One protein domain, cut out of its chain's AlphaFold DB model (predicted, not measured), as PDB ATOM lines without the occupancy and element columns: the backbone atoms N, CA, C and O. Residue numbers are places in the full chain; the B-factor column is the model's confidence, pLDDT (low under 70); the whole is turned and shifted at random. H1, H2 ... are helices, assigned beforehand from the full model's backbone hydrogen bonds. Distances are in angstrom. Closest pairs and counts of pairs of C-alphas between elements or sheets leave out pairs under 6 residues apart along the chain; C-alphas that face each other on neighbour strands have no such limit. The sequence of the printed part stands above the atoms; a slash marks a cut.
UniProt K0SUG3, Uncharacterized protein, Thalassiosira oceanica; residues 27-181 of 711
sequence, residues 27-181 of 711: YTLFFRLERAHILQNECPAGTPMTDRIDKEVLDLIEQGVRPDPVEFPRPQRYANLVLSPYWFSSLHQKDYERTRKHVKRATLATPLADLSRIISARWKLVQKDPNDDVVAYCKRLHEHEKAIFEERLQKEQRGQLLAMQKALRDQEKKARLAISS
ATOM      1  N   TYR A  27     -38.441 -39.496  34.770       97.81
ATOM      2  CA  TYR A  27     -39.563 -39.607  33.827       97.81
ATOM      3  C   TYR A  27     -39.124 -39.516  32.354       97.81
ATOM      4  O   TYR A  27     -39.649 -40.230  31.508       97.81
ATOM      5  N   THR A  28     -38.143 -38.672  32.022       97.44
ATOM      6  CA  THR A  28     -37.591 -38.578  30.662       97.44
ATOM      7  C   THR A  28     -36.810 -39.839  30.292       97.44
ATOM      8  O   THR A  28     -36.912 -40.304  29.157       97.44
ATOM      9  N   LEU A  29     -36.086 -40.430  31.248       97.88
ATOM     10  CA  LEU A  29     -35.418 -41.721  31.069       97.88
ATOM     11  C   LEU A  29     -36.437 -42.847  30.842       97.88
ATOM     12  O   LEU A  29     -36.348 -43.539  29.828       97.88
ATOM     13  N   PHE A  30     -37.458 -42.947  31.701       98.12
ATOM     14  CA  PHE A  30     -38.589 -43.857  31.504       98.12
ATOM     15  C   PHE A  30     -39.239 -43.657  30.131       98.12
ATOM     16  O   PHE A  30     -39.425 -44.619  29.398       98.12
ATOM     17  N   PHE A  31     -39.523 -42.413  29.731       97.56
ATOM     18  CA  PHE A  31     -40.165 -42.116  28.451       97.56
ATOM     19  C   PHE A  31     -39.339 -42.604  27.258       97.56
ATOM     20  O   PHE A  31     -39.891 -43.192  26.329       97.56
ATOM     21  N   ARG A  32     -38.018 -42.382  27.266       96.19
ATOM     22  CA  ARG A  32     -37.119 -42.848  26.195       96.19
ATOM     23  C   ARG A  32     -37.085 -44.373  26.097       96.19
ATOM     24  O   ARG A  32     -37.075 -44.907  24.988       96.19
ATOM     25  N   LEU A  33     -37.073 -45.038  27.244       97.12
ATOM     26  CA  LEU A  33     -36.944 -46.481  27.375       97.12
ATOM     27  C   LEU A  33     -38.267 -47.205  27.052       97.12
ATOM     28  O   LEU A  33     -38.284 -48.104  26.215       97.12
ATOM     29  N   GLU A  34     -39.392 -46.743  27.597       97.25
ATOM     30  CA  GLU A  34     -40.742 -47.224  27.271       97.25
ATOM     31  C   GLU A  34     -41.070 -46.990  25.786       97.25
ATOM     32  O   GLU A  34     -41.631 -47.858  25.120       97.25
ATOM     33  N   ARG A  35     -40.641 -45.854  25.215       95.00
ATOM     34  CA  ARG A  35     -40.722 -45.607  23.767       95.00
ATOM     35  C   ARG A  35     -39.963 -46.660  22.961       95.00
ATOM     36  O   ARG A  35     -40.457 -47.077  21.916       95.00
ATOM     37  N   ALA A  36     -38.768 -47.057  23.394       94.12
ATOM     38  CA  ALA A  36     -38.013 -48.106  22.716       94.12
ATOM     39  C   ALA A  36     -38.718 -49.468  22.844       94.12
ATOM     40  O   ALA A  36     -38.843 -50.159  21.835       94.12
ATOM     41  N   HIS A  37     -39.258 -49.804  24.025       95.31
ATOM     42  CA  HIS A  37     -40.058 -51.017  24.244       95.31
ATOM     43  C   HIS A  37     -41.252 -51.092  23.282       95.31
ATOM     44  O   HIS A  37     -41.372 -52.058  22.532       95.31
ATOM     45  N   ILE A  38     -42.090 -50.050  23.234       93.81
ATOM     46  CA  ILE A  38     -43.271 -50.004  22.355       93.81
ATOM     47  C   ILE A  38     -42.863 -50.140  20.879       93.81
ATOM     48  O   ILE A  38     -43.466 -50.909  20.129       93.81
ATOM     49  N   LEU A  39     -41.818 -49.425  20.447       89.50
ATOM     50  CA  LEU A  39     -41.382 -49.435  19.047       89.50
ATOM     51  C   LEU A  39     -40.738 -50.755  18.608       89.50
ATOM     52  O   LEU A  39     -40.843 -51.090  17.430       89.50
ATOM     53  N   GLN A  40     -40.080 -51.491  19.509       90.75
ATOM     54  CA  GLN A  40     -39.470 -52.788  19.196       90.75
ATOM     55  C   GLN A  40     -40.487 -53.930  19.327       90.75
ATOM     56  O   GLN A  40     -40.681 -54.664  18.358       90.75
ATOM     57  N   ASN A  41     -41.179 -54.017  20.468       92.25
ATOM     58  CA  ASN A  41     -41.962 -55.189  20.876       92.25
ATOM     59  C   ASN A  41     -43.449 -55.115  20.487       92.25
ATOM     60  O   ASN A  41     -44.045 -56.138  20.169       92.25
ATOM     61  N   GLU A  42     -44.066 -53.929  20.525       90.12
ATOM     62  CA  GLU A  42     -45.533 -53.779  20.416       90.12
ATOM     63  C   GLU A  42     -46.002 -53.302  19.033       90.12
ATOM     64  O   GLU A  42     -47.175 -53.433  18.685       90.12
ATOM     65  N   CYS A  43     -45.099 -52.754  18.218       80.06
ATOM     66  CA  CYS A  43     -45.413 -52.350  16.850       80.06
ATOM     67  C   CYS A  43     -45.713 -53.604  15.986       80.06
ATOM     68  O   CYS A  43     -44.898 -54.534  15.975       80.06
ATOM     69  N   PRO A  44     -46.844 -53.673  15.251       76.50
ATOM     70  CA  PRO A  44     -47.329 -54.910  14.627       76.50
ATOM     71  C   PRO A  44     -46.342 -55.523  13.623       76.50
ATOM     72  O   PRO A  44     -45.620 -54.809  12.929       76.50
ATOM     73  N   ALA A  45     -46.328 -56.857  13.530       62.91
ATOM     74  CA  ALA A  45     -45.253 -57.673  12.939       62.91
ATOM     75  C   ALA A  45     -44.957 -57.484  11.429       62.91
ATOM     76  O   ALA A  45     -44.078 -58.150  10.892       62.91
ATOM     77  N   GLY A  46     -45.646 -56.572  10.734       70.00
ATOM     78  CA  GLY A  46     -45.434 -56.275   9.310       70.00
ATOM     79  C   GLY A  46     -44.286 -55.303   8.992       70.00
ATOM     80  O   GLY A  46     -44.061 -55.013   7.821       70.00
ATOM     81  N   THR A  47     -43.571 -54.767   9.989       66.38
ATOM     82  CA  THR A  47     -42.357 -53.942   9.777       66.38
ATOM     83  C   THR A  47     -41.113 -54.684  10.263       66.38
ATOM     84  O   THR A  47     -41.074 -55.025  11.449       66.38
ATOM     85  N   PRO A  48     -40.081 -54.887   9.420       66.62
ATOM     86  CA  PRO A  48     -38.884 -55.624   9.809       66.62
ATOM     87  C   PRO A  48     -38.138 -54.916  10.948       66.62
ATOM     88  O   PRO A  48     -38.068 -53.688  11.009       66.62
ATOM     89  N   MET A  49     -37.564 -55.698  11.865       62.09
ATOM     90  CA  MET A  49     -36.921 -55.181  13.082       62.09
ATOM     91  C   MET A  49     -35.727 -54.251  12.790       62.09
ATOM     92  O   MET A  49     -35.487 -53.293  13.525       62.09
ATOM     93  N   THR A  50     -35.057 -54.474  11.659       60.28
ATOM     94  CA  THR A  50     -33.950 -53.673  11.112       60.28
ATOM     95  C   THR A  50     -34.337 -52.263  10.650       60.28
ATOM     96  O   THR A  50     -33.452 -51.420  10.524       60.28
ATOM     97  N   ASP A  51     -35.628 -51.978  10.433       62.31
ATOM     98  CA  ASP A  51     -36.138 -50.622  10.154       62.31
ATOM     99  C   ASP A  51     -36.625 -49.902  11.429       62.31
ATOM    100  O   ASP A  51     -36.912 -48.697  11.418       62.31
ATOM    101  N   ARG A  52     -36.750 -50.635  12.545       65.56
ATOM    102  CA  ARG A  52     -37.189 -50.107  13.848       65.56
ATOM    103  C   ARG A  52     -36.000 -49.515  14.597       65.56
ATOM    104  O   ARG A  52     -36.028 -48.333  14.953       65.56
ATOM    105  N   ILE A  53     -34.965 -50.330  14.788       80.25
ATOM    106  CA  ILE A  53     -33.683 -49.936  15.377       80.25
ATOM    107  C   ILE A  53     -32.899 -49.132  14.326       80.25
ATOM    108  O   ILE A  53     -33.006 -49.384  13.129       80.25
ATOM    109  N   ASP A  54     -32.155 -48.112  14.749       79.88
ATOM    110  CA  ASP A  54     -31.267 -47.377  13.843       79.88
ATOM    111  C   ASP A  54     -30.040 -48.251  13.540       79.88
ATOM    112  O   ASP A  54     -29.437 -48.759  14.481       79.88
ATOM    113  N   LYS A  55     -29.653 -48.434  12.266       83.62
ATOM    114  CA  LYS A  55     -28.502 -49.296  11.910       83.62
ATOM    115  C   LYS A  55     -27.230 -48.897  12.655       83.62
ATOM    116  O   LYS A  55     -26.630 -49.749  13.286       83.62
ATOM    117  N   GLU A  56     -26.970 -47.593  12.745       83.00
ATOM    118  CA  GLU A  56     -25.886 -46.989  13.533       83.00
ATOM    119  C   GLU A  56     -25.825 -47.503  14.993       83.00
ATOM    120  O   GLU A  56     -24.746 -47.596  15.568       83.00
ATOM    121  N   VAL A  57     -26.961 -47.870  15.603       85.94
ATOM    122  CA  VAL A  57     -27.024 -48.452  16.959       85.94
ATOM    123  C   VAL A  57     -26.688 -49.946  16.966       85.94
ATOM    124  O   VAL A  57     -26.069 -50.403  17.921       85.94
ATOM    125  N   LEU A  58     -27.062 -50.700  15.928       88.44
ATOM    126  CA  LEU A  58     -26.628 -52.093  15.764       88.44
ATOM    127  C   LEU A  58     -25.124 -52.145  15.480       88.44
ATOM    128  O   LEU A  58     -24.406 -52.829  16.199       88.44
ATOM    129  N   ASP A  59     -24.641 -51.322  14.544       89.19
ATOM    130  CA  ASP A  59     -23.227 -51.204  14.180       89.19
ATOM    131  C   ASP A  59     -22.352 -50.910  15.421       89.19
ATOM    132  O   ASP A  59     -21.295 -51.514  15.598       89.19
ATOM    133  N   LEU A  60     -22.800 -50.018  16.318       86.31
ATOM    134  CA  LEU A  60     -22.113 -49.697  17.581       86.31
ATOM    135  C   LEU A  60     -22.118 -50.847  18.605       86.31
ATOM    136  O   LEU A  60     -21.195 -50.947  19.413       86.31
ATOM    137  N   ILE A  61     -23.141 -51.704  18.601       87.69
ATOM    138  CA  ILE A  61     -23.217 -52.882  19.481       87.69
ATOM    139  C   ILE A  61     -22.342 -54.014  18.921       87.69
ATOM    140  O   ILE A  61     -21.599 -54.639  19.676       87.69
ATOM    141  N   GLU A  62     -22.360 -54.227  17.604       90.00
ATOM    142  CA  GLU A  62     -21.511 -55.196  16.894       90.00
ATOM    143  C   GLU A  62     -20.016 -54.839  16.984       90.00
ATOM    144  O   GLU A  62     -19.174 -55.725  17.100       90.00
ATOM    145  N   GLN A  63     -19.679 -53.544  17.056       93.25
ATOM    146  CA  GLN A  63     -18.330 -53.047  17.377       93.25
ATOM    147  C   GLN A  63     -17.864 -53.358  18.815       93.25
ATOM    148  O   GLN A  63     -16.741 -53.010  19.181       93.25
ATOM    149  N   GLY A  64     -18.697 -53.987  19.650       89.31
ATOM    150  CA  GLY A  64     -18.326 -54.382  21.009       89.31
ATOM    151  C   GLY A  64     -18.148 -53.204  21.971       89.31
ATOM    152  O   GLY A  64     -17.408 -53.325  22.949       89.31
ATOM    153  N   VAL A  65     -18.806 -52.063  21.717       90.25
ATOM    154  CA  VAL A  65     -18.788 -50.908  22.630       90.25
ATOM    155  C   VAL A  65     -19.328 -51.351  23.988       90.25
ATOM    156  O   VAL A  65     -20.519 -51.627  24.144       90.25
ATOM    157  N   ARG A  66     -18.426 -51.450  24.974       85.88
ATOM    158  CA  ARG A  66     -18.726 -52.032  26.287       85.88
ATOM    159  C   ARG A  66     -19.926 -51.316  26.932       85.88
ATOM    160  O   ARG A  66     -19.878 -50.090  27.051       85.88
ATOM    161  N   PRO A  67     -20.961 -52.049  27.389       86.44
ATOM    162  CA  PRO A  67     -22.089 -51.447  28.091       86.44
ATOM    163  C   PRO A  67     -21.640 -50.746  29.376       86.44
ATOM    164  O   PRO A  67     -20.731 -51.211  30.072       86.44
ATOM    165  N   ASP A  68     -22.308 -49.639  29.701       92.19
ATOM    166  CA  ASP A  68     -22.055 -48.889  30.928       92.19
ATOM    167  C   ASP A  68     -22.468 -49.731  32.153       92.19
ATOM    168  O   ASP A  68     -23.613 -50.196  32.207       92.19
ATOM    169  N   PRO A  69     -21.587 -49.950  33.149       94.56
ATOM    170  CA  PRO A  69     -21.906 -50.778  34.308       94.56
ATOM    171  C   PRO A  69     -23.080 -50.246  35.145       94.56
ATOM    172  O   PRO A  69     -23.716 -51.034  35.837       94.56
ATOM    173  N   VAL A  70     -23.410 -48.951  35.086       96.25
ATOM    174  CA  VAL A  70     -24.541 -48.367  35.832       96.25
ATOM    175  C   VAL A  70     -25.891 -48.717  35.190       96.25
ATOM    176  O   VAL A  70     -26.922 -48.785  35.874       96.25
ATOM    177  N   GLU A  71     -25.891 -49.007  33.886       95.69
ATOM    178  CA  GLU A  71     -27.067 -49.444  33.132       95.69
ATOM    179  C   GLU A  71     -27.496 -50.883  33.477       95.69
ATOM    180  O   GLU A  71     -28.633 -51.270  33.215       95.69
ATOM    181  N   PHE A  72     -26.637 -51.679  34.122       95.19
ATOM    182  CA  PHE A  72     -26.914 -53.085  34.416       95.19
ATOM    183  C   PHE A  72     -26.959 -53.367  35.934       95.19
ATOM    184  O   PHE A  72     -26.227 -52.744  36.698       95.19
ATOM    185  N   PRO A  73     -27.835 -54.276  36.409       96.25
ATOM    186  CA  PRO A  73     -28.917 -54.911  35.659       96.25
ATOM    187  C   PRO A  73     -30.008 -53.899  35.266       96.25
ATOM    188  O   PRO A  73     -30.253 -52.908  35.972       96.25
ATOM    189  N   ARG A  74     -30.655 -54.179  34.130       96.50
ATOM    190  CA  ARG A  74     -31.905 -53.543  33.700       96.50
ATOM    191  C   ARG A  74     -33.103 -54.291  34.306       96.50
ATOM    192  O   ARG A  74     -32.977 -55.492  34.542       96.50
ATOM    193  N   PRO A  75     -34.267 -53.639  34.465       97.50
ATOM    194  CA  PRO A  75     -35.502 -54.311  34.843       97.50
ATOM    195  C   PRO A  75     -35.879 -55.436  33.883       97.50
ATOM    196  O   PRO A  75     -35.688 -55.302  32.670       97.50
ATOM    197  N   GLN A  76     -36.482 -56.510  34.403       96.88
ATOM    198  CA  GLN A  76     -36.796 -57.720  33.625       96.88
ATOM    199  C   GLN A  76     -37.633 -57.418  32.370       96.88
ATOM    200  O   GLN A  76     -37.393 -57.986  31.305       96.88
ATOM    201  N   ARG A  77     -38.556 -56.449  32.463       96.19
ATOM    202  CA  ARG A  77     -39.395 -55.958  31.353       96.19
ATOM    203  C   ARG A  77     -38.596 -55.412  30.153       96.19
ATOM    204  O   ARG A  77     -39.130 -55.325  29.050       96.19
ATOM    205  N   TYR A  78     -37.326 -55.057  30.348       97.19
ATOM    206  CA  TYR A  78     -36.463 -54.442  29.333       97.19
ATOM    207  C   TYR A  78     -35.082 -55.098  29.219       97.19
ATOM    208  O   TYR A  78     -34.185 -54.521  28.600       97.19
ATOM    209  N   ALA A  79     -34.894 -56.296  29.783       95.94
ATOM    210  CA  ALA A  79     -33.640 -57.041  29.678       95.94
ATOM    211  C   ALA A  79     -33.204 -57.196  28.206       95.94
ATOM    212  O   ALA A  79     -32.087 -56.831  27.843       95.94
ATOM    213  N   ASN A  80     -34.144 -57.597  27.344       94.31
ATOM    214  CA  ASN A  80     -33.932 -57.861  25.914       94.31
ATOM    215  C   ASN A  80     -33.965 -56.599  25.020       94.31
ATOM    216  O   ASN A  80     -33.997 -56.715  23.797       94.31
ATOM    217  N   LEU A  81     -34.031 -55.393  25.595       94.94
ATOM    218  CA  LEU A  81     -34.266 -54.162  24.834       94.94
ATOM    219  C   LEU A  81     -32.981 -53.649  24.163       94.94
ATOM    220  O   LEU A  81     -31.983 -53.389  24.839       94.94
ATOM    221  N   VAL A  82     -32.993 -53.439  22.844       93.50
ATOM    222  CA  VAL A  82     -31.815 -52.925  22.126       93.50
ATOM    223  C   VAL A  82     -31.771 -51.401  22.246       93.50
ATOM    224  O   VAL A  82     -32.663 -50.706  21.759       93.50
ATOM    225  N   LEU A  83     -30.747 -50.864  22.907       93.44
ATOM    226  CA  LEU A  83     -30.590 -49.431  23.177       93.44
ATOM    227  C   LEU A  83     -29.208 -48.951  22.730       93.44
ATOM    228  O   LEU A  83     -28.241 -49.702  22.788       93.44
ATOM    229  N   SER A  84     -29.119 -47.682  22.321       91.88
ATOM    230  CA  SER A  84     -27.836 -47.022  22.039       91.88
ATOM    231  C   SER A  84     -26.919 -47.073  23.265       91.88
ATOM    232  O   SER A  84     -27.411 -46.825  24.372       91.88
ATOM    233  N   PRO A  85     -25.596 -47.262  23.094       91.75
ATOM    234  CA  PRO A  85     -24.631 -46.958  24.143       91.75
ATOM    235  C   PRO A  85     -24.896 -45.566  24.730       91.75
ATOM    236  O   PRO A  85     -25.190 -44.620  23.991       91.75
ATOM    237  N   TYR A  86     -24.852 -45.464  26.060       94.06
ATOM    238  CA  TYR A  86     -25.105 -44.238  26.825       94.06
ATOM    239  C   TYR A  86     -26.431 -43.521  26.494       94.06
ATOM    240  O   TYR A  86     -26.522 -42.300  26.635       94.06
ATOM    241  N   TRP A  87     -27.488 -44.242  26.087       95.31
ATOM    242  CA  TRP A  87     -28.798 -43.645  25.761       95.31
ATOM    243  C   TRP A  87     -29.389 -42.786  26.893       95.31
ATOM    244  O   TRP A  87     -30.185 -41.887  26.629       95.31
ATOM    245  N   PHE A  88     -29.027 -43.050  28.149       96.19
ATOM    246  CA  PHE A  88     -29.470 -42.282  29.313       96.19
ATOM    247  C   PHE A  88     -28.668 -40.986  29.531       96.19
ATOM    248  O   PHE A  88     -28.999 -40.215  30.421       96.19
ATOM    249  N   SER A  89     -27.631 -40.722  28.730       96.38
ATOM    250  CA  SER A  89     -26.728 -39.579  28.885       96.38
ATOM    251  C   SER A  89     -27.079 -38.439  27.923       96.38
ATOM    252  O   SER A  89     -26.903 -38.540  26.708       96.38
ATOM    253  N   SER A  90     -27.525 -37.309  28.470       95.19
ATOM    254  CA  SER A  90     -27.784 -36.048  27.756       95.19
ATOM    255  C   SER A  90     -26.548 -35.491  27.047       95.19
ATOM    256  O   SER A  90     -26.666 -34.823  26.019       95.19
ATOM    257  N   LEU A  91     -25.357 -35.801  27.569       92.62
ATOM    258  CA  LEU A  91     -24.064 -35.427  27.002       92.62
ATOM    259  C   LEU A  91     -23.839 -36.123  25.656       92.62
ATOM    260  O   LEU A  91     -23.692 -35.445  24.644       92.62
ATOM    261  N   HIS A  92     -23.900 -37.457  25.634       89.94
ATOM    262  CA  HIS A  92     -23.763 -38.246  24.406       89.94
ATOM    263  C   HIS A  92     -24.923 -37.992  23.433       89.94
ATOM    264  O   HIS A  92     -24.714 -37.853  22.227       89.94
ATOM    265  N   GLN A  93     -26.148 -37.847  23.954       87.56
ATOM    266  CA  GLN A  93     -27.321 -37.569  23.128       87.56
ATOM    267  C   GLN A  93     -27.209 -36.235  22.374       87.56
ATOM    268  O   GLN A  93     -27.634 -36.167  21.225       87.56
ATOM    269  N   LYS A  94     -26.619 -35.190  22.973       87.75
ATOM    270  CA  LYS A  94     -26.448 -33.874  22.330       87.75
ATOM    271  C   LYS A  94     -25.635 -33.954  21.034       87.75
ATOM    272  O   LYS A  94     -25.934 -33.226  20.087       87.75
ATOM    273  N   ASP A  95     -24.630 -34.822  20.992       85.12
ATOM    274  CA  ASP A  95     -23.795 -35.011  19.807       85.12
ATOM    275  C   ASP A  95     -24.443 -35.997  18.815       85.12
ATOM    276  O   ASP A  95     -24.473 -35.708  17.617       85.12
ATOM    277  N   TYR A  96     -25.088 -37.071  19.292       83.88
ATOM    278  CA  TYR A  96     -25.856 -38.004  18.446       83.88
ATOM    279  C   TYR A  96     -27.063 -37.340  17.752       83.88
ATOM    280  O   TYR A  96     -27.284 -37.527  16.559       83.88
ATOM    281  N   GLU A  97     -27.833 -36.494  18.445       81.56
ATOM    282  CA  GLU A  97     -28.944 -35.735  17.841       81.56
ATOM    283  C   GLU A  97     -28.469 -34.670  16.845       81.56
ATOM    284  O   GLU A  97     -29.243 -34.231  15.994       81.56
ATOM    285  N   ARG A  98     -27.196 -34.263  16.924       84.50
ATOM    286  CA  ARG A  98     -26.590 -33.302  16.002       84.50
ATOM    287  C   ARG A  98     -26.063 -33.960  14.726       84.50
ATOM    288  O   ARG A  98     -26.092 -33.316  13.676       84.50
ATOM    289  N   THR A  99     -25.582 -35.202  14.793       82.19
ATOM    290  CA  THR A  99     -25.163 -35.976  13.611       82.19
ATOM    291  C   THR A  99     -26.345 -36.641  12.908       82.19
ATOM    292  O   THR A  99     -26.380 -36.693  11.674       82.19
ATOM    293  N   ARG A 100     -27.343 -37.108  13.669       78.50
ATOM    294  CA  ARG A 100     -28.498 -37.838  13.146       78.50
ATOM    295  C   ARG A 100     -29.345 -36.983  12.200       78.50
ATOM    296  O   ARG A 100     -30.057 -36.062  12.598       78.50
ATOM    297  N   LYS A 101     -29.370 -37.373  10.926       77.94
ATOM    298  CA  LYS A 101     -30.284 -36.807   9.921       77.94
ATOM    299  C   LYS A 101     -31.736 -37.095  10.331       77.94
ATOM    300  O   LYS A 101     -32.078 -38.235  10.643       77.94
ATOM    301  N   HIS A 102     -32.612 -36.088  10.289       74.62
ATOM    302  CA  HIS A 102     -34.038 -36.252  10.606       74.62
ATOM    303  C   HIS A 102     -34.768 -37.041   9.497       74.62
ATOM    304  O   HIS A 102     -35.454 -36.479   8.635       74.62
ATOM    305  N   VAL A 103     -34.636 -38.369   9.518       75.00
ATOM    306  CA  VAL A 103     -35.357 -39.278   8.619       75.00
ATOM    307  C   VAL A 103     -36.850 -39.223   8.940       75.00
ATOM    308  O   VAL A 103     -37.301 -39.706   9.979       75.00
ATOM    309  N   LYS A 104     -37.643 -38.648   8.030       74.69
ATOM    310  CA  LYS A 104     -39.109 -38.679   8.103       74.69
ATOM    311  C   LYS A 104     -39.612 -40.096   7.785       74.69
ATOM    312  O   LYS A 104     -40.007 -40.365   6.655       74.69
ATOM    313  N   ARG A 105     -39.601 -41.003   8.772       67.69
ATOM    314  CA  ARG A 105     -40.255 -42.322   8.670       67.69
ATOM    315  C   ARG A 105     -41.774 -42.122   8.575       67.69
ATOM    316  O   ARG A 105     -42.457 -42.045   9.590       67.69
ATOM    317  N   ALA A 106     -42.286 -42.015   7.348       64.44
ATOM    318  CA  ALA A 106     -43.708 -41.809   7.047       64.44
ATOM    319  C   ALA A 106     -44.614 -42.993   7.455       64.44
ATOM    320  O   ALA A 106     -45.833 -42.884   7.397       64.44
ATOM    321  N   THR A 107     -44.011 -44.110   7.864       64.56
ATOM    322  CA  THR A 107     -44.636 -45.407   8.161       64.56
ATOM    323  C   THR A 107     -44.624 -45.775   9.652       64.56
ATOM    324  O   THR A 107     -44.900 -46.918  10.004       64.56
ATOM    325  N   LEU A 108     -44.309 -44.835  10.555       68.38
ATOM    326  CA  LEU A 108     -44.456 -45.055  11.999       68.38
ATOM    327  C   LEU A 108     -45.943 -45.235  12.353       68.38
ATOM    328  O   LEU A 108     -46.692 -44.264  12.412       68.38
ATOM    329  N   ALA A 109     -46.347 -46.484  12.602       73.81
ATOM    330  CA  ALA A 109     -47.743 -46.891  12.788       73.81
ATOM    331  C   ALA A 109     -48.449 -46.264  14.009       73.81
ATOM    332  O   ALA A 109     -49.675 -46.283  14.084       73.81
ATOM    333  N   THR A 110     -47.697 -45.698  14.956       84.00
ATOM    334  CA  THR A 110     -48.232 -44.992  16.129       84.00
ATOM    335  C   THR A 110     -47.843 -43.512  16.060       84.00
ATOM    336  O   THR A 110     -46.644 -43.207  16.062       84.00
ATOM    337  N   PRO A 111     -48.801 -42.566  16.032       88.69
ATOM    338  CA  PRO A 111     -48.481 -41.145  16.040       88.69
ATOM    339  C   PRO A 111     -47.906 -40.722  17.400       88.69
ATOM    340  O   PRO A 111     -48.241 -41.276  18.449       88.69
ATOM    341  N   LEU A 112     -47.052 -39.693  17.395       88.56
ATOM    342  CA  LEU A 112     -46.304 -39.262  18.585       88.56
ATOM    343  C   LEU A 112     -47.206 -38.873  19.772       88.56
ATOM    344  O   LEU A 112     -46.815 -39.073  20.922       88.56
ATOM    345  N   ALA A 113     -48.408 -38.353  19.505       93.62
ATOM    346  CA  ALA A 113     -49.388 -38.014  20.537       93.62
ATOM    347  C   ALA A 113     -49.890 -39.261  21.288       93.62
ATOM    348  O   ALA A 113     -49.886 -39.272  22.519       93.62
ATOM    349  N   ASP A 114     -50.244 -40.332  20.571       93.88
ATOM    350  CA  ASP A 114     -50.706 -41.583  21.183       93.88
ATOM    351  C   ASP A 114     -49.585 -42.321  21.898       93.88
ATOM    352  O   ASP A 114     -49.772 -42.761  23.029       93.88
ATOM    353  N   LEU A 115     -48.394 -42.364  21.302       92.19
ATOM    354  CA  LEU A 115     -47.200 -42.882  21.966       92.19
ATOM    355  C   LEU A 115     -46.949 -42.153  23.300       92.19
ATOM    356  O   LEU A 115     -46.766 -42.790  24.334       92.19
ATOM    357  N   SER A 116     -47.027 -40.818  23.304       96.31
ATOM    358  CA  SER A 116     -46.861 -40.012  24.522       96.31
ATOM    359  C   SER A 116     -47.974 -40.261  25.547       96.31
ATOM    360  O   SER A 116     -47.699 -40.308  26.747       96.31
ATOM    361  N   ARG A 117     -49.218 -40.461  25.091       97.62
ATOM    362  CA  ARG A 117     -50.390 -40.796  25.921       97.62
ATOM    363  C   ARG A 117     -50.243 -42.166  26.590       97.62
ATOM    364  O   ARG A 117     -50.454 -42.264  27.796       97.62
ATOM    365  N   ILE A 118     -49.825 -43.187  25.840       96.88
ATOM    366  CA  ILE A 118     -49.581 -44.554  26.332       96.88
ATOM    367  C   ILE A 118     -48.458 -44.552  27.377       96.88
ATOM    368  O   ILE A 118     -48.653 -45.054  28.482       96.88
ATOM    369  N   ILE A 119     -47.319 -43.920  27.073       97.38
ATOM    370  CA  ILE A 119     -46.185 -43.805  28.004       97.38
ATOM    371  C   ILE A 119     -46.602 -43.068  29.289       97.38
ATOM    372  O   ILE A 119     -46.324 -43.541  30.389       97.38
ATOM    373  N   SER A 120     -47.324 -41.947  29.169       97.81
ATOM    374  CA  SER A 120     -47.806 -41.175  30.328       97.81
ATOM    375  C   SER A 120     -48.791 -41.965  31.199       97.81
ATOM    376  O   SER A 120     -48.815 -41.785  32.415       97.81
ATOM    377  N   ALA A 121     -49.613 -42.831  30.595       98.00
ATOM    378  CA  ALA A 121     -50.513 -43.718  31.324       98.00
ATOM    379  C   ALA A 121     -49.740 -44.830  32.048       98.00
ATOM    380  O   ALA A 121     -49.966 -45.049  33.235       98.00
ATOM    381  N   ARG A 122     -48.780 -45.476  31.372       97.81
ATOM    382  CA  ARG A 122     -47.943 -46.530  31.968       97.81
ATOM    383  C   ARG A 122     -47.083 -46.003  33.112       97.81
ATOM    384  O   ARG A 122     -47.071 -46.628  34.162       97.81
ATOM    385  N   TRP A 123     -46.483 -44.816  32.989       97.88
ATOM    386  CA  TRP A 123     -45.756 -44.180  34.097       97.88
ATOM    387  C   TRP A 123     -46.613 -44.049  35.365       97.88
ATOM    388  O   TRP A 123     -46.133 -44.328  36.456       97.88
ATOM    389  N   LYS A 124     -47.905 -43.711  35.239       97.94
ATOM    390  CA  LYS A 124     -48.842 -43.633  36.377       97.94
ATOM    391  C   LYS A 124     -49.228 -44.992  36.975       97.94
ATOM    392  O   LYS A 124     -49.777 -45.007  38.073       97.94
ATOM    393  N   LEU A 125     -48.996 -46.102  36.270       97.56
ATOM    394  CA  LEU A 125     -49.151 -47.460  36.805       97.56
ATOM    395  C   LEU A 125     -47.870 -47.876  37.539       97.56
ATOM    396  O   LEU A 125     -47.934 -48.195  38.719       97.56
ATOM    397  N   VAL A 126     -46.716 -47.728  36.881       97.25
ATOM    398  CA  VAL A 126     -45.373 -47.958  37.453       97.25
ATOM    399  C   VAL A 126     -45.148 -47.122  38.729       97.25
ATOM    400  O   VAL A 126     -44.574 -47.599  39.695       97.25
ATOM    401  N   GLN A 127     -45.643 -45.880  38.792       96.94
ATOM    402  CA  GLN A 127     -45.573 -45.049  40.007       96.94
ATOM    403  C   GLN A 127     -46.515 -45.478  41.148       96.94
ATOM    404  O   GLN A 127     -46.374 -44.956  42.253       96.94
ATOM    405  N   LYS A 128     -47.503 -46.345  40.890       97.75
ATOM    406  CA  LYS A 128     -48.456 -46.833  41.901       97.75
ATOM    407  C   LYS A 128     -48.043 -48.165  42.517       97.75
ATOM    408  O   LYS A 128     -48.442 -48.424  43.648       97.75
ATOM    409  N   ASP A 129     -47.288 -48.990  41.798       97.12
ATOM    410  CA  ASP A 129     -46.748 -50.234  42.337       97.12
ATOM    411  C   ASP A 129     -45.417 -49.949  43.063       97.12
ATOM    412  O   ASP A 129     -44.446 -49.541  42.423       97.12
ATOM    413  N   PRO A 130     -45.336 -50.126  44.397       90.94
ATOM    414  CA  PRO A 130     -44.101 -49.886  45.140       90.94
ATOM    415  C   PRO A 130     -43.006 -50.927  44.852       90.94
ATOM    416  O   PRO A 130     -41.858 -50.699  45.231       90.94
ATOM    417  N   ASN A 131     -43.344 -52.049  44.207       90.88
ATOM    418  CA  ASN A 131     -42.414 -53.132  43.879       90.88
ATOM    419  C   ASN A 131     -41.798 -52.986  42.478       90.88
ATOM    420  O   ASN A 131     -40.909 -53.761  42.128       90.88
ATOM    421  N   ASP A 132     -42.262 -52.025  41.671       94.12
ATOM    422  CA  ASP A 132     -41.811 -51.855  40.291       94.12
ATOM    423  C   ASP A 132     -40.380 -51.274  40.241       94.12
ATOM    424  O   ASP A 132     -40.108 -50.094  40.512       94.12
ATOM    425  N   ASP A 133     -39.436 -52.142  39.877       97.00
ATOM    426  CA  ASP A 133     -38.005 -51.860  39.821       97.00
ATOM    427  C   ASP A 133     -37.632 -50.831  38.741       97.00
ATOM    428  O   ASP A 133     -36.554 -50.229  38.798       97.00
ATOM    429  N   VAL A 134     -38.536 -50.527  37.804       97.69
ATOM    430  CA  VAL A 134     -38.331 -49.536  36.745       97.69
ATOM    431  C   VAL A 134     -38.218 -48.117  37.302       97.69
ATOM    432  O   VAL A 134     -37.405 -47.329  36.806       97.69
ATOM    433  N   VAL A 135     -38.977 -47.766  38.348       97.06
ATOM    434  CA  VAL A 135     -38.847 -46.451  39.008       97.06
ATOM    435  C   VAL A 135     -37.522 -46.347  39.758       97.06
ATOM    436  O   VAL A 135     -36.867 -45.306  39.676       97.06
ATOM    437  N   ALA A 136     -37.091 -47.408  40.446       97.19
ATOM    438  CA  ALA A 136     -35.794 -47.442  41.125       97.19
ATOM    439  C   ALA A 136     -34.632 -47.342  40.118       97.19
ATOM    440  O   ALA A 136     -33.718 -46.538  40.292       97.19
ATOM    441  N   TYR A 137     -34.719 -48.075  39.008       98.00
ATOM    442  CA  TYR A 137     -33.771 -48.031  37.897       98.00
ATOM    443  C   TYR A 137     -33.665 -46.634  37.256       98.00
ATOM    444  O   TYR A 137     -32.568 -46.089  37.113       98.00
ATOM    445  N   CYS A 138     -34.798 -45.998  36.936       98.06
ATOM    446  CA  CYS A 138     -34.806 -44.656  36.345       98.06
ATOM    447  C   CYS A 138     -34.368 -43.556  37.336       98.06
ATOM    448  O   CYS A 138     -33.964 -42.473  36.903       98.06
ATOM    449  N   LYS A 139     -34.431 -43.798  38.654       97.56
ATOM    450  CA  LYS A 139     -33.800 -42.946  39.679       97.56
ATOM    451  C   LYS A 139     -32.284 -43.145  39.710       97.56
ATOM    452  O   LYS A 139     -31.571 -42.165  39.533       97.56
ATOM    453  N   ARG A 140     -31.801 -44.393  39.786       97.81
ATOM    454  CA  ARG A 140     -30.365 -44.749  39.773       97.81
ATOM    455  C   ARG A 140     -29.615 -44.107  38.601       97.81
ATOM    456  O   ARG A 140     -28.571 -43.489  38.798       97.81
ATOM    457  N   LEU A 141     -30.171 -44.203  37.390       97.88
ATOM    458  CA  LEU A 141     -29.599 -43.568  36.196       97.88
ATOM    459  C   LEU A 141     -29.598 -42.031  36.279       97.88
ATOM    460  O   LEU A 141     -28.597 -41.404  35.937       97.88
ATOM    461  N   HIS A 142     -30.693 -41.424  36.749       97.62
ATOM    462  CA  HIS A 142     -30.792 -39.970  36.915       97.62
ATOM    463  C   HIS A 142     -29.783 -39.439  37.942       97.62
ATOM    464  O   HIS A 142     -29.119 -38.439  37.690       97.62
ATOM    465  N   GLU A 143     -29.653 -40.109  39.085       97.88
ATOM    466  CA  GLU A 143     -28.745 -39.732  40.173       97.88
ATOM    467  C   GLU A 143     -27.276 -39.838  39.739       97.88
ATOM    468  O   GLU A 143     -26.492 -38.923  39.996       97.88
ATOM    469  N   HIS A 144     -26.921 -40.889  38.993       97.75
ATOM    470  CA  HIS A 144     -25.592 -41.027  38.401       97.75
ATOM    471  C   HIS A 144     -25.292 -39.931  37.363       97.75
ATOM    472  O   HIS A 144     -24.244 -39.284  37.426       97.75
ATOM    473  N   GLU A 145     -26.219 -39.659  36.435       97.19
ATOM    474  CA  GLU A 145     -26.026 -38.599  35.438       97.19
ATOM    475  C   GLU A 145     -25.962 -37.205  36.089       97.19
ATOM    476  O   GLU A 145     -25.155 -36.360  35.691       97.19
ATOM    477  N   LYS A 146     -26.766 -36.974  37.134       97.25
ATOM    478  CA  LYS A 146     -26.747 -35.754  37.942       97.25
ATOM    479  C   LYS A 146     -25.388 -35.551  38.616       97.25
ATOM    480  O   LYS A 146     -24.852 -34.450  38.522       97.25
ATOM    481  N   ALA A 147     -24.800 -36.588  39.214       97.75
ATOM    482  CA  ALA A 147     -23.470 -36.496  39.818       97.75
ATOM    483  C   ALA A 147     -22.392 -36.112  38.782       97.75
ATOM    484  O   ALA A 147     -21.581 -35.219  39.032       97.75
ATOM    485  N   ILE A 148     -22.427 -36.707  37.581       96.69
ATOM    486  CA  ILE A 148     -21.528 -36.335  36.472       96.69
ATOM    487  C   ILE A 148     -21.764 -34.884  36.020       96.69
ATOM    488  O   ILE A 148     -20.809 -34.167  35.711       96.69
ATOM    489  N   PHE A 149     -23.019 -34.430  35.965       96.38
ATOM    490  CA  PHE A 149     -23.352 -33.047  35.622       96.38
ATOM    491  C   PHE A 149     -22.814 -32.052  36.661       96.38
ATOM    492  O   PHE A 149     -22.195 -31.059  36.282       96.38
ATOM    493  N   GLU A 150     -23.006 -32.325  37.952       96.75
ATOM    494  CA  GLU A 150     -22.552 -31.466  39.051       96.75
ATOM    495  C   GLU A 150     -21.018 -31.399  39.115       96.75
ATOM    496  O   GLU A 150     -20.456 -30.306  39.209       96.75
ATOM    497  N   GLU A 151     -20.324 -32.527  38.926       97.50
ATOM    498  CA  GLU A 151     -18.859 -32.571  38.827       97.50
ATOM    499  C   GLU A 151     -18.335 -31.738  37.636       97.50
ATOM    500  O   GLU A 151     -17.389 -30.953  37.768       97.50
ATOM    501  N   ARG A 152     -18.974 -31.849  36.462       96.00
ATOM    502  CA  ARG A 152     -18.623 -31.053  35.272       96.00
ATOM    503  C   ARG A 152     -18.925 -29.565  35.458       96.00
ATOM    504  O   ARG A 152     -18.134 -28.737  35.008       96.00
ATOM    505  N   LEU A 153     -20.017 -29.220  36.138       95.94
ATOM    506  CA  LEU A 153     -20.394 -27.839  36.438       95.94
ATOM    507  C   LEU A 153     -19.375 -27.174  37.376       95.94
ATOM    508  O   LEU A 153     -18.912 -26.071  37.083       95.94
ATOM    509  N   GLN A 154     -18.949 -27.868  38.436       96.75
ATOM    510  CA  GLN A 154     -17.876 -27.406  39.326       96.75
ATOM    511  C   GLN A 154     -16.541 -27.248  38.578       96.75
ATOM    512  O   GLN A 154     -15.837 -26.251  38.762       96.75
ATOM    513  N   LYS A 155     -16.196 -28.190  37.685       96.69
ATOM    514  CA  LYS A 155     -15.005 -28.089  36.821       96.69
ATOM    515  C   LYS A 155     -15.069 -26.873  35.888       96.69
ATOM    516  O   LYS A 155     -14.066 -26.167  35.767       96.69
ATOM    517  N   GLU A 156     -16.222 -26.576  35.277       95.81
ATOM    518  CA  GLU A 156     -16.386 -25.376  34.439       95.81
ATOM    519  C   GLU A 156     -16.270 -24.090  35.274       95.81
ATOM    520  O   GLU A 156     -15.501 -23.202  34.910       95.81
ATOM    521  N   GLN A 157     -16.940 -24.006  36.430       95.31
ATOM    522  CA  GLN A 157     -16.852 -22.857  37.345       95.31
ATOM    523  C   GLN A 157     -15.410 -22.600  37.818       95.31
ATOM    524  O   GLN A 157     -14.924 -21.469  37.747       95.31
ATOM    525  N   ARG A 158     -14.679 -23.649  38.223       97.19
ATOM    526  CA  ARG A 158     -13.258 -23.553  38.601       97.19
ATOM    527  C   ARG A 158     -12.384 -23.109  37.424       97.19
ATOM    528  O   ARG A 158     -11.474 -22.302  37.612       97.19
ATOM    529  N   GLY A 159     -12.676 -23.583  36.211       96.38
ATOM    530  CA  GLY A 159     -12.022 -23.133  34.980       96.38
ATOM    531  C   GLY A 159     -12.262 -21.648  34.687       96.38
ATOM    532  O   GLY A 159     -11.313 -20.925  34.382       96.38
ATOM    533  N   GLN A 160     -13.500 -21.170  34.845       95.75
ATOM    534  CA  GLN A 160     -13.856 -19.755  34.686       95.75
ATOM    535  C   GLN A 160     -13.165 -18.871  35.740       95.75
ATOM    536  O   GLN A 160     -12.606 -17.832  35.387       95.75
ATOM    537  N   LEU A 161     -13.110 -19.306  37.006       97.25
ATOM    538  CA  LEU A 161     -12.408 -18.598  38.086       97.25
ATOM    539  C   LEU A 161     -10.900 -18.472  37.807       97.25
ATOM    540  O   LEU A 161     -10.336 -17.382  37.919       97.25
ATOM    541  N   LEU A 162     -10.248 -19.559  37.382       97.69
ATOM    542  CA  LEU A 162      -8.828 -19.555  37.008       97.69
ATOM    543  C   LEU A 162      -8.560 -18.689  35.766       97.69
ATOM    544  O   LEU A 162      -7.556 -17.973  35.723       97.69
ATOM    545  N   ALA A 163      -9.459 -18.698  34.778       96.69
ATOM    546  CA  ALA A 163      -9.368 -17.833  33.604       96.69
ATOM    547  C   ALA A 163      -9.514 -16.344  33.966       96.69
ATOM    548  O   ALA A 163      -8.740 -15.521  33.474       96.69
ATOM    549  N   MET A 164     -10.439 -15.997  34.870       97.75
ATOM    550  CA  MET A 164     -10.596 -14.634  35.387       97.75
ATOM    551  C   MET A 164      -9.363 -14.192  36.181       97.75
ATOM    552  O   MET A 164      -8.832 -13.108  35.939       97.75
ATOM    553  N   GLN A 165      -8.844 -15.043  37.071       98.06
ATOM    554  CA  GLN A 165      -7.635 -14.734  37.836       98.06
ATOM    555  C   GLN A 165      -6.414 -14.553  36.917       98.06
ATOM    556  O   GLN A 165      -5.608 -13.650  37.141       98.06
ATOM    557  N   LYS A 166      -6.286 -15.356  35.850       98.25
ATOM    558  CA  LYS A 166      -5.254 -15.158  34.823       98.25
ATOM    559  C   LYS A 166      -5.433 -13.821  34.097       98.25
ATOM    560  O   LYS A 166      -4.464 -13.077  33.984       98.25
ATOM    561  N   ALA A 167      -6.650 -13.491  33.662       97.81
ATOM    562  CA  ALA A 167      -6.937 -12.231  32.977       97.81
ATOM    563  C   ALA A 167      -6.594 -11.001  33.840       97.81
ATOM    564  O   ALA A 167      -6.039 -10.036  33.319       97.81
ATOM    565  N   LEU A 168      -6.835 -11.062  35.155       98.31
ATOM    566  CA  LEU A 168      -6.414 -10.027  36.104       98.31
ATOM    567  C   LEU A 168      -4.882  -9.897  36.180       98.31
ATOM    568  O   LEU A 168      -4.373  -8.782  36.076       98.31
ATOM    569  N   ARG A 169      -4.131 -11.006  36.268       98.31
ATOM    570  CA  ARG A 169      -2.651 -10.976  36.235       98.31
ATOM    571  C   ARG A 169      -2.107 -10.437  34.906       98.31
ATOM    572  O   ARG A 169      -1.141  -9.680  34.898       98.31
ATOM    573  N   ASP A 170      -2.725 -10.796  33.779       98.06
ATOM    574  CA  ASP A 170      -2.341 -10.298  32.453       98.06
ATOM    575  C   ASP A 170      -2.665  -8.794  32.295       98.06
ATOM    576  O   ASP A 170      -1.869  -8.043  31.721       98.06
ATOM    577  N   GLN A 171      -3.777  -8.316  32.869       98.25
ATOM    578  CA  GLN A 171      -4.116  -6.891  32.963       98.25
ATOM    579  C   GLN A 171      -3.135  -6.126  33.863       98.25
ATOM    580  O   GLN A 171      -2.666  -5.054  33.477       98.25
ATOM    581  N   GLU A 172      -2.774  -6.675  35.022       98.31
ATOM    582  CA  GLU A 172      -1.801  -6.083  35.941       98.31
ATOM    583  C   GLU A 172      -0.408  -5.997  35.295       98.31
ATOM    584  O   GLU A 172       0.224  -4.942  35.295       98.31
ATOM    585  N   LYS A 173       0.043  -7.074  34.638       98.44
ATOM    586  CA  LYS A 173       1.286  -7.097  33.854       98.44
ATOM    587  C   LYS A 173       1.274  -6.037  32.750       98.44
ATOM    588  O   LYS A 173       2.270  -5.338  32.561       98.44
ATOM    589  N   LYS A 174       0.146  -5.867  32.051       98.31
ATOM    590  CA  LYS A 174      -0.040  -4.812  31.042       98.31
ATOM    591  C   LYS A 174       0.013  -3.407  31.658       98.31
ATOM    592  O   LYS A 174       0.619  -2.522  31.056       98.31
ATOM    593  N   ALA A 175      -0.552  -3.203  32.848       98.19
ATOM    594  CA  ALA A 175      -0.476  -1.936  33.577       98.19
ATOM    595  C   ALA A 175       0.962  -1.618  34.030       98.19
ATOM    596  O   ALA A 175       1.459  -0.530  33.747       98.19
ATOM    597  N   ARG A 176       1.677  -2.585  34.624       98.31
ATOM    598  CA  ARG A 176       3.102  -2.459  34.994       98.31
ATOM    599  C   ARG A 176       3.976  -2.086  33.786       98.31
ATOM    600  O   ARG A 176       4.811  -1.187  33.884       98.31
ATOM    601  N   LEU A 177       3.749  -2.713  32.626       98.31
ATOM    602  CA  LEU A 177       4.444  -2.379  31.373       98.31
ATOM    603  C   LEU A 177       4.097  -0.971  30.854       98.31
ATOM    604  O   LEU A 177       4.984  -0.262  30.380       98.31
ATOM    605  N   ALA A 178       2.837  -0.538  30.971       98.06
ATOM    606  CA  ALA A 178       2.425   0.815  30.596       98.06
ATOM    607  C   ALA A 178       3.073   1.889  31.491       98.06
ATOM    608  O   ALA A 178       3.582   2.880  30.971       98.06
ATOM    609  N   ILE A 179       3.131   1.660  32.808       98.25
ATOM    610  CA  ILE A 179       3.807   2.541  33.776       98.25
ATOM    611  C   ILE A 179       5.311   2.624  33.475       98.25
ATOM    612  O   ILE A 179       5.867   3.718  33.403       98.25
ATOM    613  N   SER A 180       5.966   1.486  33.215       98.25
ATOM    614  CA  SER A 180       7.389   1.450  32.842       98.25
ATOM    615  C   SER A 180       7.669   2.224  31.543       98.25
ATOM    616  O   SER A 180       8.597   3.032  31.488       98.25
ATOM    617  N   SER A 181       6.822   2.060  30.521       98.31
ATOM    618  CA  SER A 181       6.905   2.817  29.263       98.31
ATOM    619  C   SER A 181       6.707   4.325  29.477       98.31
ATOM    620  O   SER A 181       7.477   5.135  28.956       98.31
TER     621      SER A 181
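AT A GLANCE: This is residues 27 to 181 of the 711 residues of an uncharacterized protein of Thalassiosira oceanica (UniProt K0SUG3). A small head of five short helices and long loops has one very long helix, H6, running out of it, and residues 150 to 181 of H6 stick out as a bare arm. In the head, H1 packs on H5 and on the first part of H6, while H3 and H4 touch no helix. The printed part has 155 residues with six named helices, H1 to H6 in chain order, and no named strand: all helix. The whole is only just extended, close to loose, with a radius of gyration of the C-alphas of 22.9 A; it spans 82 by 38 by 34 A, and the arm makes the length.

HOW THE PARTS SIT: H1, residues 27 to 42, is the hub. With residues 39 to 40 alone it only just touches H2, residues 49 to 52, with 3 pairs of C-alphas within 8 A, the closest Gln 40 and Arg 52 at 6.4 A. H3, residues 55 to 62, meets H2 only through their link. H4, residues 90 to 99, is near H6, residues 133 to 181. H1 touches H5, residues 112 to 126, opposite ways at a steep tilt of 69.5 degrees, only just short of about perpendicular; the closest C-alphas, Phe 31 and Ile 119, are 6.3 A apart. Residues 27 to 30 of H1 touch residues 134 to 142 of H6, closest at C-alphas Leu 29 and Cys 138, 6.1 A. Every O i to N i+4 pair is within hydrogen-bond range in H1, H3 and H6, against 4 of 6 in H4 and 10 of 11 in H5; H2 is too short for such a pair.

IN THESE COORDINATES: H1 begins at C-alpha 27 (-39.563, -39.607, 33.827) and is 20.4 A long. H5 is 20.8 A long. H6, 71.5 A, ends at C-alpha 181 (6.905, 2.817, 29.263).

THE WHOLE: The C-alphas farthest apart, Gly 46 and Ser 180, are 81.7 A apart. The printed part has no cut. The links H3 to H4 and H4 to H5 are long. Residues 45, 47 to 52 and 105 to 108 have pLDDT under 70.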